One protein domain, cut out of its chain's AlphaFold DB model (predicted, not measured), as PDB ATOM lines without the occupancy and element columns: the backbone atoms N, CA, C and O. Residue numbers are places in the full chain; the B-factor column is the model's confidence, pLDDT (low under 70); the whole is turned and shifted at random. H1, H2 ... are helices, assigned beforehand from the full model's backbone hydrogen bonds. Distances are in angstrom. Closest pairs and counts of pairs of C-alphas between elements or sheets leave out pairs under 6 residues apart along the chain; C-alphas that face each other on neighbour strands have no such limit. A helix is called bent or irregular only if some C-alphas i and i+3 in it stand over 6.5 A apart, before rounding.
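Overview. This is residues 100 to 173 of the 245 residues of the protein "APH domain-containing protein" of Emmonsia crescens UAMH 3008 (UniProt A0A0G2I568). Two helices of equal residue count, H1 then H2, lie side by side as a helical hairpin, with residues 109 to 117 of the opening stretch running along H1 on the side away from H2. The long loop joining the helices sticks out at one end with residues 146 to 152. The printed part has 74 residues, 36 of them in the two helices, under half, and no named strand; the class is all helix. It is only just compact, close to loose, with a radius of gyration of the C-alphas of 13.4 A and spans of 43 by 30 by 20 A.

Along the chain. Residues 100 to 117 hold no named element. H1, residues 118 to 135, is 26.8 A long and begins at C-alpha (130.925, 135.202, 121.795). H2, residues 156 to 173, is 24.4 A long and ends at C-alpha (137.016, 124.300, 126.788).

Arrangement. H1 and H2 touch, closest at the C-alphas of Gly 126 and Ala 163, 5.8 A apart. They run opposite ways at a shallow tilt of 3 degrees. H2 is irregular, C-alphas 168 and 171 being 7.7 A apart, with a kink of 41 degrees near residue 167. O i to N i+4 pairs are within hydrogen-bond range in 12 of 14 cases in H1 and 10 of 14 in H2.

Size, cuts and confidence. The C-alphas of Asn 117 and Leu 149, 43.3 A apart, are the farthest. The printed part has no cut. The link of 20 residues from H1 to H2 is long. Residues 141 and 143 have pLDDT under 70.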
ATOM      1  N   GLN A 100     144.053 142.673 131.578       88.12
ATOM      2  CA  GLN A 100     144.653 141.722 130.632       88.12
ATOM      3  C   GLN A 100     144.941 142.321 129.247       88.12
ATOM      4  O   GLN A 100     145.829 141.836 128.548       88.12
ATOM      5  N   ASN A 101     144.226 143.374 128.845       91.12
ATOM      6  CA  ASN A 101     144.411 144.061 127.565       91.12
ATOM      7  C   ASN A 101     145.296 145.318 127.666       91.12
ATOM      8  O   ASN A 101     145.758 145.820 126.635       91.12
ATOM      9  N   THR A 102     145.569 145.808 128.880       90.12
ATOM     10  CA  THR A 102     146.216 147.114 129.104       90.12
ATOM     11  C   THR A 102     147.542 147.014 129.863       90.12
ATOM     12  O   THR A 102     148.519 147.665 129.478       90.12
ATOM     13  N   ASP A 103     147.616 146.183 130.900       88.81
ATOM     14  CA  ASP A 103     148.733 146.164 131.847       88.81
ATOM     15  C   ASP A 103     149.983 145.465 131.275       88.81
ATOM     16  O   ASP A 103     149.983 144.912 130.172       88.81
ATOM     17  N   ASP A 104     151.093 145.512 132.019       87.19
ATOM     18  CA  ASP A 104     152.390 144.915 131.659       87.19
ATOM     19  C   ASP A 104     152.940 145.347 130.285       87.19
ATOM     20  O   ASP A 104     153.628 144.590 129.598       87.19
ATOM     21  N   GLY A 105     152.627 146.574 129.860       88.38
ATOM     22  CA  GLY A 105     153.053 147.115 128.569       88.38
ATOM     23  C   GLY A 105     152.217 146.640 127.379       88.38
ATOM     24  O   GLY A 105     152.542 146.990 126.245       88.38
ATOM     25  N   ARG A 106     151.125 145.891 127.600       91.00
ATOM     26  CA  ARG A 106     150.211 145.466 126.526       91.00
ATOM     27  C   ARG A 106     149.494 146.636 125.867       91.00
ATOM     28  O   ARG A 106     149.154 146.532 124.695       91.00
ATOM     29  N   LYS A 107     149.323 147.759 126.569       91.31
ATOM     30  CA  LYS A 107     148.806 149.009 125.994       91.31
ATOM     31  C   LYS A 107     149.576 149.475 124.750       91.31
ATOM     32  O   LYS A 107     148.965 150.026 123.846       91.31
ATOM     33  N   GLU A 108     150.883 149.224 124.692       92.19
ATOM     34  CA  GLU A 108     151.765 149.687 123.608       92.19
ATOM     35  C   GLU A 108     151.830 148.717 122.415       92.19
ATOM     36  O   GLU A 108     152.535 148.971 121.440       92.19
ATOM     37  N   ILE A 109     151.147 147.573 122.500       93.44
ATOM     38  CA  ILE A 109     151.170 146.528 121.477       93.44
ATOM     39  C   ILE A 109     149.870 146.580 120.682       93.44
ATOM     40  O   ILE A 109     148.783 146.533 121.249       93.44
ATOM     41  N   GLU A 110     149.964 146.622 119.358       94.44
ATOM     42  CA  GLU A 110     148.783 146.558 118.498       94.44
ATOM     43  C   GLU A 110     148.263 145.117 118.390       94.44
ATOM     44  O   GLU A 110     148.965 144.217 117.918       94.44
ATOM     45  N   PHE A 111     147.029 144.907 118.842       94.81
ATOM     46  CA  PHE A 111     146.240 143.688 118.680       94.81
ATOM     47  C   PHE A 111     144.749 144.029 118.801       94.81
ATOM     48  O   PHE A 111     144.380 145.106 119.279       94.81
ATOM     49  N   ASP A 112     143.898 143.109 118.355       94.69
ATOM     50  CA  ASP A 112     142.447 143.244 118.450       94.69
ATOM     51  C   ASP A 112     141.996 143.314 119.917       94.69
ATOM     52  O   ASP A 112     142.281 142.406 120.696       94.69
ATOM     53  N   ARG A 113     141.309 144.399 120.281       94.31
ATOM     54  CA  ARG A 113     140.746 144.644 121.620       94.31
ATOM     55  C   ARG A 113     139.218 144.631 121.615       94.31
ATOM     56  O   ARG A 113     138.616 144.998 122.618       94.31
ATOM     57  N   GLY A 114     138.596 144.234 120.510       93.94
ATOM     58  CA  GLY A 114     137.152 144.204 120.369       93.94
ATOM     59  C   GLY A 114     136.558 145.550 119.944       93.94
ATOM     60  O   GLY A 114     137.282 146.460 119.523       93.94
ATOM     61  N   PRO A 115     135.227 145.695 120.040       94.38
ATOM     62  CA  PRO A 115     134.297 144.772 120.696       94.38
ATOM     63  C   PRO A 115     134.141 143.436 119.953       94.38
ATOM     64  O   PRO A 115     134.308 143.375 118.737       94.38
ATOM     65  N   TRP A 116     133.792 142.377 120.681       93.88
ATOM     66  CA  TRP A 116     133.695 141.010 120.146       93.88
ATOM     67  C   TRP A 116     132.300 140.415 120.286       93.88
ATOM     68  O   TRP A 116     131.548 140.781 121.189       93.88
ATOM     69  N   ASN A 117     131.989 139.424 119.451       85.75
ATOM     70  CA  ASN A 117     130.907 138.471 119.707       85.75
ATOM     71  C   ASN A 117     131.455 137.213 120.421       85.75
ATOM     72  O   ASN A 117     132.664 137.045 120.570       85.75
ATOM     73  N   THR A 118     130.581 136.294 120.851       75.00
ATOM     74  CA  THR A 118     130.925 135.202 121.795       75.00
ATOM     75  C   THR A 118     132.126 134.353 121.401       75.00
ATOM     76  O   THR A 118     133.036 134.169 122.202       75.00
ATOM     77  N   ALA A 119     132.186 133.859 120.164       71.44
ATOM     78  CA  ALA A 119     133.296 132.997 119.753       71.44
ATOM     79  C   ALA A 119     134.626 133.757 119.568       71.44
ATOM     80  O   ALA A 119     135.695 133.149 119.610       71.44
ATOM     81  N   GLU A 120     134.567 135.068 119.331       87.06
ATOM     82  CA  GLU A 120     135.731 135.895 119.008       87.06
ATOM     83  C   GLU A 120     136.507 136.288 120.267       87.06
ATOM     84  O   GLU A 120     137.734 136.300 120.225       87.06
ATOM     85  N   TYR A 121     135.812 136.510 121.388       89.88
ATOM     86  CA  TYR A 121     136.397 136.922 122.672       89.88
ATOM     87  C   TYR A 121     137.537 135.993 123.133       89.88
ATOM     88  O   TYR A 121     138.657 136.422 123.419       89.88
ATOM     89  N   GLU A 122     137.289 134.687 123.116       88.75
ATOM     90  CA  GLU A 122     138.243 133.676 123.590       88.75
ATOM     91  C   GLU A 122     139.438 133.503 122.651       88.75
ATOM     92  O   GLU A 122     140.591 133.358 123.065       88.75
ATOM     93  N   ILE A 123     139.172 133.573 121.347       92.88
ATOM     94  CA  ILE A 123     140.217 133.538 120.324       92.88
ATOM     95  C   ILE A 123     141.095 134.789 120.441       92.88
ATOM     96  O   ILE A 123     142.322 134.682 120.340       92.88
ATOM     97  N   ALA A 124     140.494 135.954 120.693       94.00
ATOM     98  CA  ALA A 124     141.201 137.218 120.849       94.00
ATOM     99  C   ALA A 124     142.201 137.168 122.010       94.00
ATOM    100  O   ALA A 124     143.333 137.625 121.846       94.00
ATOM    101  N   SER A 125     141.867 136.510 123.124       90.75
ATOM    102  CA  SER A 125     142.811 136.291 124.228       90.75
ATOM    103  C   SER A 125     144.062 135.514 123.807       90.75
ATOM    104  O   SER A 125     145.184 135.923 124.119       90.75
ATOM    105  N   GLY A 126     143.913 134.432 123.038       93.75
ATOM    106  CA  GLY A 126     145.062 133.690 122.510       93.75
ATOM    107  C   GLY A 126     145.875 134.485 121.477       93.75
ATOM    108  O   GLY A 126     147.108 134.433 121.483       93.75
ATOM    109  N   MET A 127     145.202 135.250 120.613       96.25
ATOM    110  CA  MET A 127     145.849 136.103 119.608       96.25
ATOM    111  C   MET A 127     146.621 137.267 120.240       96.25
ATOM    112  O   MET A 127     147.755 137.534 119.832       96.25
ATOM    113  N   ARG A 128     146.061 137.903 121.276       95.25
ATOM    114  CA  ARG A 128     146.735 138.917 122.100       95.25
ATOM    115  C   ARG A 128     148.052 138.385 122.639       95.25
ATOM    116  O   ARG A 128     149.083 139.037 122.480       95.25
ATOM    117  N   GLU A 129     148.043 137.207 123.263       94.00
ATOM    118  CA  GLU A 129     149.261 136.636 123.845       94.00
ATOM    119  C   GLU A 129     150.323 136.364 122.773       94.00
ATOM    120  O   GLU A 129     151.493 136.678 122.989       94.00
ATOM    121  N   ILE A 130     149.936 135.867 121.592       95.62
ATOM    122  CA  ILE A 130     150.861 135.707 120.456       95.62
ATOM    123  C   ILE A 130     151.493 137.053 120.077       95.62
ATOM    124  O   ILE A 130     152.722 137.141 120.038       95.62
ATOM    125  N   ALA A 131     150.682 138.094 119.868       95.81
ATOM    126  CA  ALA A 131     151.164 139.426 119.502       95.81
ATOM    127  C   ALA A 131     152.130 139.997 120.555       95.81
ATOM    128  O   ALA A 131     153.218 140.473 120.219       95.81
ATOM    129  N   CYS A 132     151.782 139.871 121.837       93.62
ATOM    130  CA  CYS A 132     152.612 140.329 122.950       93.62
ATOM    131  C   CYS A 132     153.943 139.570 123.014       93.62
ATOM    132  O   CYS A 132     155.009 140.176 123.108       93.62
ATOM    133  N   ILE A 133     153.922 138.237 122.914       93.31
ATOM    134  CA  ILE A 133     155.137 137.411 122.938       93.31
ATOM    135  C   ILE A 133     156.050 137.747 121.747       93.31
ATOM    136  O   ILE A 133     157.278 137.766 121.897       93.31
ATOM    137  N   GLU A 134     155.478 138.000 120.569       93.88
ATOM    138  CA  GLU A 134     156.210 138.354 119.348       93.88
ATOM    139  C   GLU A 134     156.883 139.728 119.436       93.88
ATOM    140  O   GLU A 134     158.015 139.857 118.962       93.88
ATOM    141  N   GLN A 135     156.273 140.702 120.107       92.81
ATOM    142  CA  GLN A 135     156.775 142.080 120.153       92.81
ATOM    143  C   GLN A 135     157.589 142.409 121.412       92.81
ATOM    144  O   GLN A 135     158.510 143.223 121.353       92.81
ATOM    145  N   PHE A 136     157.332 141.749 122.544       89.12
ATOM    146  CA  PHE A 136     158.087 142.009 123.766       89.12
ATOM    147  C   PHE A 136     159.560 141.603 123.640       89.12
ATOM    148  O   PHE A 136     159.908 140.481 123.254       89.12
ATOM    149  N   SER A 137     160.435 142.532 124.033       82.94
ATOM    150  CA  SER A 137     161.890 142.343 124.084       82.94
ATOM    151  C   SER A 137     162.302 141.375 125.193       82.94
ATOM    152  O   SER A 137     163.221 140.572 125.022       82.94
ATOM    153  N   ARG A 138     161.583 141.401 126.320       81.44
ATOM    154  CA  ARG A 138     161.745 140.486 127.447       81.44
ATOM    155  C   ARG A 138     160.394 139.900 127.821       81.44
ATOM    156  O   ARG A 138     159.433 140.621 128.044       81.44
ATOM    157  N   LEU A 139     160.346 138.579 127.948       77.25
ATOM    158  CA  LEU A 139     159.157 137.897 128.437       77.25
ATOM    159  C   LEU A 139     158.990 138.181 129.931       77.25
ATOM    160  O   LEU A 139     159.903 137.906 130.714       77.25
ATOM    161  N   THR A 140     157.818 138.669 130.321       70.81
ATOM    162  CA  THR A 140     157.418 138.743 131.726       70.81
ATOM    163  C   THR A 140     157.376 137.336 132.329       70.81
ATOM    164  O   THR A 140     156.973 136.351 131.683       70.81
ATOM    165  N   GLY A 141     157.891 137.226 133.554       68.62
ATOM    166  CA  GLY A 141     157.733 136.030 134.371       68.62
ATOM    167  C   GLY A 141     156.296 135.958 134.880       68.62
ATOM    168  O   GLY A 141     155.715 136.979 135.218       68.62
ATOM    169  N   SER A 142     155.725 134.760 134.918       72.25
ATOM    170  CA  SER A 142     154.493 134.507 135.655       72.25
ATOM    171  C   SER A 142     154.765 134.712 137.149       72.25
ATOM    172  O   SER A 142     155.723 134.125 137.652       72.25
ATOM    173  N   PRO A 143     153.930 135.472 137.876       68.44
ATOM    174  CA  PRO A 143     154.113 135.691 139.311       68.44
ATOM    175  C   PRO A 143     153.946 134.408 140.147       68.44
ATOM    176  O   PRO A 143     154.366 134.370 141.297       68.44
ATOM    177  N   ILE A 144     153.374 133.349 139.567       71.62
ATOM    178  CA  ILE A 144     153.050 132.086 140.251       71.62
ATOM    179  C   ILE A 144     154.111 131.004 139.967       71.62
ATOM    180  O   ILE A 144     154.195 129.989 140.657       71.62
ATOM    181  N   ALA A 145     154.947 131.187 138.941       76.12
ATOM    182  CA  ALA A 145     155.912 130.170 138.544       76.12
ATOM    183  C   ALA A 145     157.173 130.181 139.426       76.12
ATOM    184  O   ALA A 145     157.756 131.223 139.715       76.12
ATOM    185  N   LEU A 146     157.657 128.985 139.776       76.25
ATOM    186  CA  LEU A 146     158.944 128.813 140.449       76.25
ATOM    187  C   LEU A 146     160.095 128.942 139.444       76.25
ATOM    188  O   LEU A 146     160.242 128.120 138.533       76.25
ATOM    189  N   TYR A 147     160.955 129.937 139.650       76.94
ATOM    190  CA  TYR A 147     162.139 130.192 138.828       76.94
ATOM    191  C   TYR A 147     163.421 129.784 139.563       76.94
ATOM    192  O   TYR A 147     163.837 130.419 140.525       76.94
ATOM    193  N   GLY A 148     164.065 128.721 139.089       76.12
ATOM    194  CA  GLY A 148     165.246 128.112 139.685       76.12
ATOM    195  C   GLY A 148     166.021 127.243 138.688       76.12
ATOM    196  O   GLY A 148     165.693 127.131 137.501       76.12
ATOM    197  N   LEU A 149     167.117 126.643 139.151       76.69
ATOM    198  CA  LEU A 149     167.861 125.649 138.373       76.69
ATOM    199  C   LEU A 149     166.998 124.390 138.211       76.69
ATOM    200  O   LEU A 149     166.527 123.832 139.194       76.69
ATOM    201  N   GLY A 150     166.764 123.972 136.964       77.12
ATOM    202  CA  GLY A 150     165.925 122.810 136.642       77.12
ATOM    203  C   GLY A 150     164.410 123.060 136.642       77.12
ATOM    204  O   GLY A 150     163.665 122.145 136.309       77.12
ATOM    205  N   THR A 151     163.940 124.269 136.962       81.06
ATOM    206  CA  THR A 151     162.503 124.596 136.937       81.06
ATOM    207  C   THR A 151     162.073 125.225 135.604       81.06
ATOM    208  O   THR A 151     162.851 125.299 134.646       81.06
ATOM    209  N   TYR A 152     160.812 125.663 135.519       76.62
ATOM    210  CA  TYR A 152     160.234 126.263 134.321       76.62
ATOM    211  C   TYR A 152     161.054 127.460 133.814       76.62
ATOM    212  O   TYR A 152     161.139 128.512 134.445       76.62
ATOM    213  N   ARG A 153     161.639 127.302 132.622       77.38
ATOM    214  CA  ARG A 153     162.338 128.358 131.882       77.38
ATOM    215  C   ARG A 153     161.604 128.613 130.568       77.38
ATOM    216  O   ARG A 153     161.838 127.881 129.599       77.38
ATOM    217  N   PRO A 154     160.687 129.595 130.525       78.19
ATOM    218  CA  PRO A 154     159.947 129.887 129.310       78.19
ATOM    219  C   PRO A 154     160.886 130.461 128.249       78.19
ATOM    220  O   PRO A 154     161.547 131.471 128.477       78.19
ATOM    221  N   SER A 155     160.911 129.843 127.070       87.19
ATOM    222  CA  SER A 155     161.447 130.478 125.867       87.19
ATOM    223  C   SER A 155     160.307 131.103 125.067       87.19
ATOM    224  O   SER A 155     159.153 130.686 125.186       87.19
ATOM    225  N   LYS A 156     160.634 132.075 124.211       90.94
ATOM    226  CA  LYS A 156     159.670 132.692 123.289       90.94
ATOM    227  C   LYS A 156     158.981 131.638 122.422       90.94
ATOM    228  O   LYS A 156     157.760 131.611 122.356       90.94
ATOM    229  N   ALA A 157     159.759 130.704 121.871       92.12
ATOM    230  CA  ALA A 157     159.242 129.581 121.092       92.12
ATOM    231  C   ALA A 157     158.241 128.722 121.883       92.12
ATOM    232  O   ALA A 157     157.150 128.471 121.387       92.12
ATOM    233  N   LYS A 158     158.561 128.345 123.133       90.31
ATOM    234  CA  LYS A 158     157.651 127.552 123.979       90.31
ATOM    235  C   LYS A 158     156.362 128.302 124.315       90.31
ATOM    236  O   LYS A 158     155.294 127.703 124.277       90.31
ATOM    237  N   LYS A 159     156.443 129.601 124.633       91.12
ATOM    238  CA  LYS A 159     155.242 130.410 124.902       91.12
ATOM    239  C   LYS A 159     154.357 130.533 123.653       91.12
ATOM    240  O   LYS A 159     153.147 130.376 123.762       91.12
ATOM    241  N   LEU A 160     154.951 130.748 122.475       94.81
ATOM    242  CA  LEU A 160     154.208 130.793 121.208       94.81
ATOM    243  C   LEU A 160     153.574 129.449 120.863       94.81
ATOM    244  O   LEU A 160     152.427 129.412 120.430       94.81
ATOM    245  N   GLU A 161     154.298 128.347 121.053       95.00
ATOM    246  CA  GLU A 161     153.762 127.004 120.842       95.00
ATOM    247  C   GLU A 161     152.575 126.731 121.770       95.00
ATOM    248  O   GLU A 161     151.543 126.252 121.304       95.00
ATOM    249  N   ALA A 162     152.675 127.115 123.047       92.50
ATOM    250  CA  ALA A 162     151.580 127.000 124.004       92.50
ATOM    251  C   ALA A 162     150.360 127.848 123.601       92.50
ATOM    252  O   ALA A 162     149.250 127.321 123.569       92.50
ATOM    253  N   ALA A 163     150.552 129.117 123.224       94.38
ATOM    254  CA  ALA A 163     149.462 129.998 122.792       94.38
ATOM    255  C   ALA A 163     148.783 129.493 121.502       94.38
ATOM    256  O   ALA A 163     147.559 129.419 121.414       94.38
ATOM    257  N   ARG A 164     149.570 129.043 120.516       96.50
ATOM    258  CA  ARG A 164     149.046 128.411 119.291       96.50
ATOM    259  C   ARG A 164     148.360 127.079 119.582       96.50
ATOM    260  O   ARG A 164     147.414 126.722 118.888       96.50
ATOM    261  N   GLY A 165     148.840 126.334 120.576       95.94
ATOM    262  CA  GLY A 165     148.203 125.126 121.085       95.94
ATOM    263  C   GLY A 165     146.824 125.432 121.653       95.94
ATOM    264  O   GLY A 165     145.853 124.842 121.190       95.94
ATOM    265  N   HIS A 166     146.737 126.402 122.566       93.38
ATOM    266  CA  HIS A 166     145.490 126.876 123.168       93.38
ATOM    267  C   HIS A 166     144.427 127.211 122.113       93.38
ATOM    268  O   HIS A 166     143.321 126.676 122.171       93.38
ATOM    269  N   LEU A 167     144.786 127.969 121.071       95.06
ATOM    270  CA  LEU A 167     143.862 128.316 119.982       95.06
ATOM    271  C   LEU A 167     143.264 127.101 119.244       95.06
ATOM    272  O   LEU A 167     142.189 127.211 118.659       95.06
ATOM    273  N   LYS A 168     143.914 125.928 119.265       95.00
ATOM    274  CA  LYS A 168     143.373 124.710 118.629       95.00
ATOM    275  C   LYS A 168     142.232 124.083 119.421       95.00
ATOM    276  O   LYS A 168     141.425 123.366 118.826       95.00
ATOM    277  N   PHE A 169     142.189 124.299 120.735       92.75
ATOM    278  CA  PHE A 169     141.245 123.617 121.616       92.75
ATOM    279  C   PHE A 169     140.384 124.532 122.486       92.75
ATOM    280  O   PHE A 169     139.454 124.019 123.095       92.75
ATOM    281  N   VAL A 170     140.615 125.850 122.506       90.19
ATOM    282  CA  VAL A 170     139.859 126.806 123.339       90.19
ATOM    283  C   VAL A 170     138.345 126.668 123.178       90.19
ATOM    284  O   VAL A 170     137.631 126.571 124.166       90.19
ATOM    285  N   LYS A 171     137.856 126.495 121.946       87.88
ATOM    286  CA  LYS A 171     136.425 126.299 121.667       87.88
ATOM    287  C   LYS A 171     135.813 125.046 122.311       87.88
ATOM    288  O   LYS A 171     134.603 124.980 122.455       87.88
ATOM    289  N   TYR A 172     136.629 124.042 122.639       89.31
ATOM    290  CA  TYR A 172     136.191 122.818 123.324       89.31
ATOM    291  C   TYR A 172     136.313 122.929 124.850       89.31
ATOM    292  O   TYR A 172     135.891 122.016 125.551       89.31
ATOM    293  N   LEU A 173     136.933 124.001 125.357       87.12
ATOM    294  CA  LEU A 173     137.016 124.300 126.788       87.12
ATOM    295  C   LEU A 173     135.874 125.197 127.267       87.12
ATOM    296  O   LEU A 173     135.709 125.357 128.474       87.12
TER     297      LEU A 173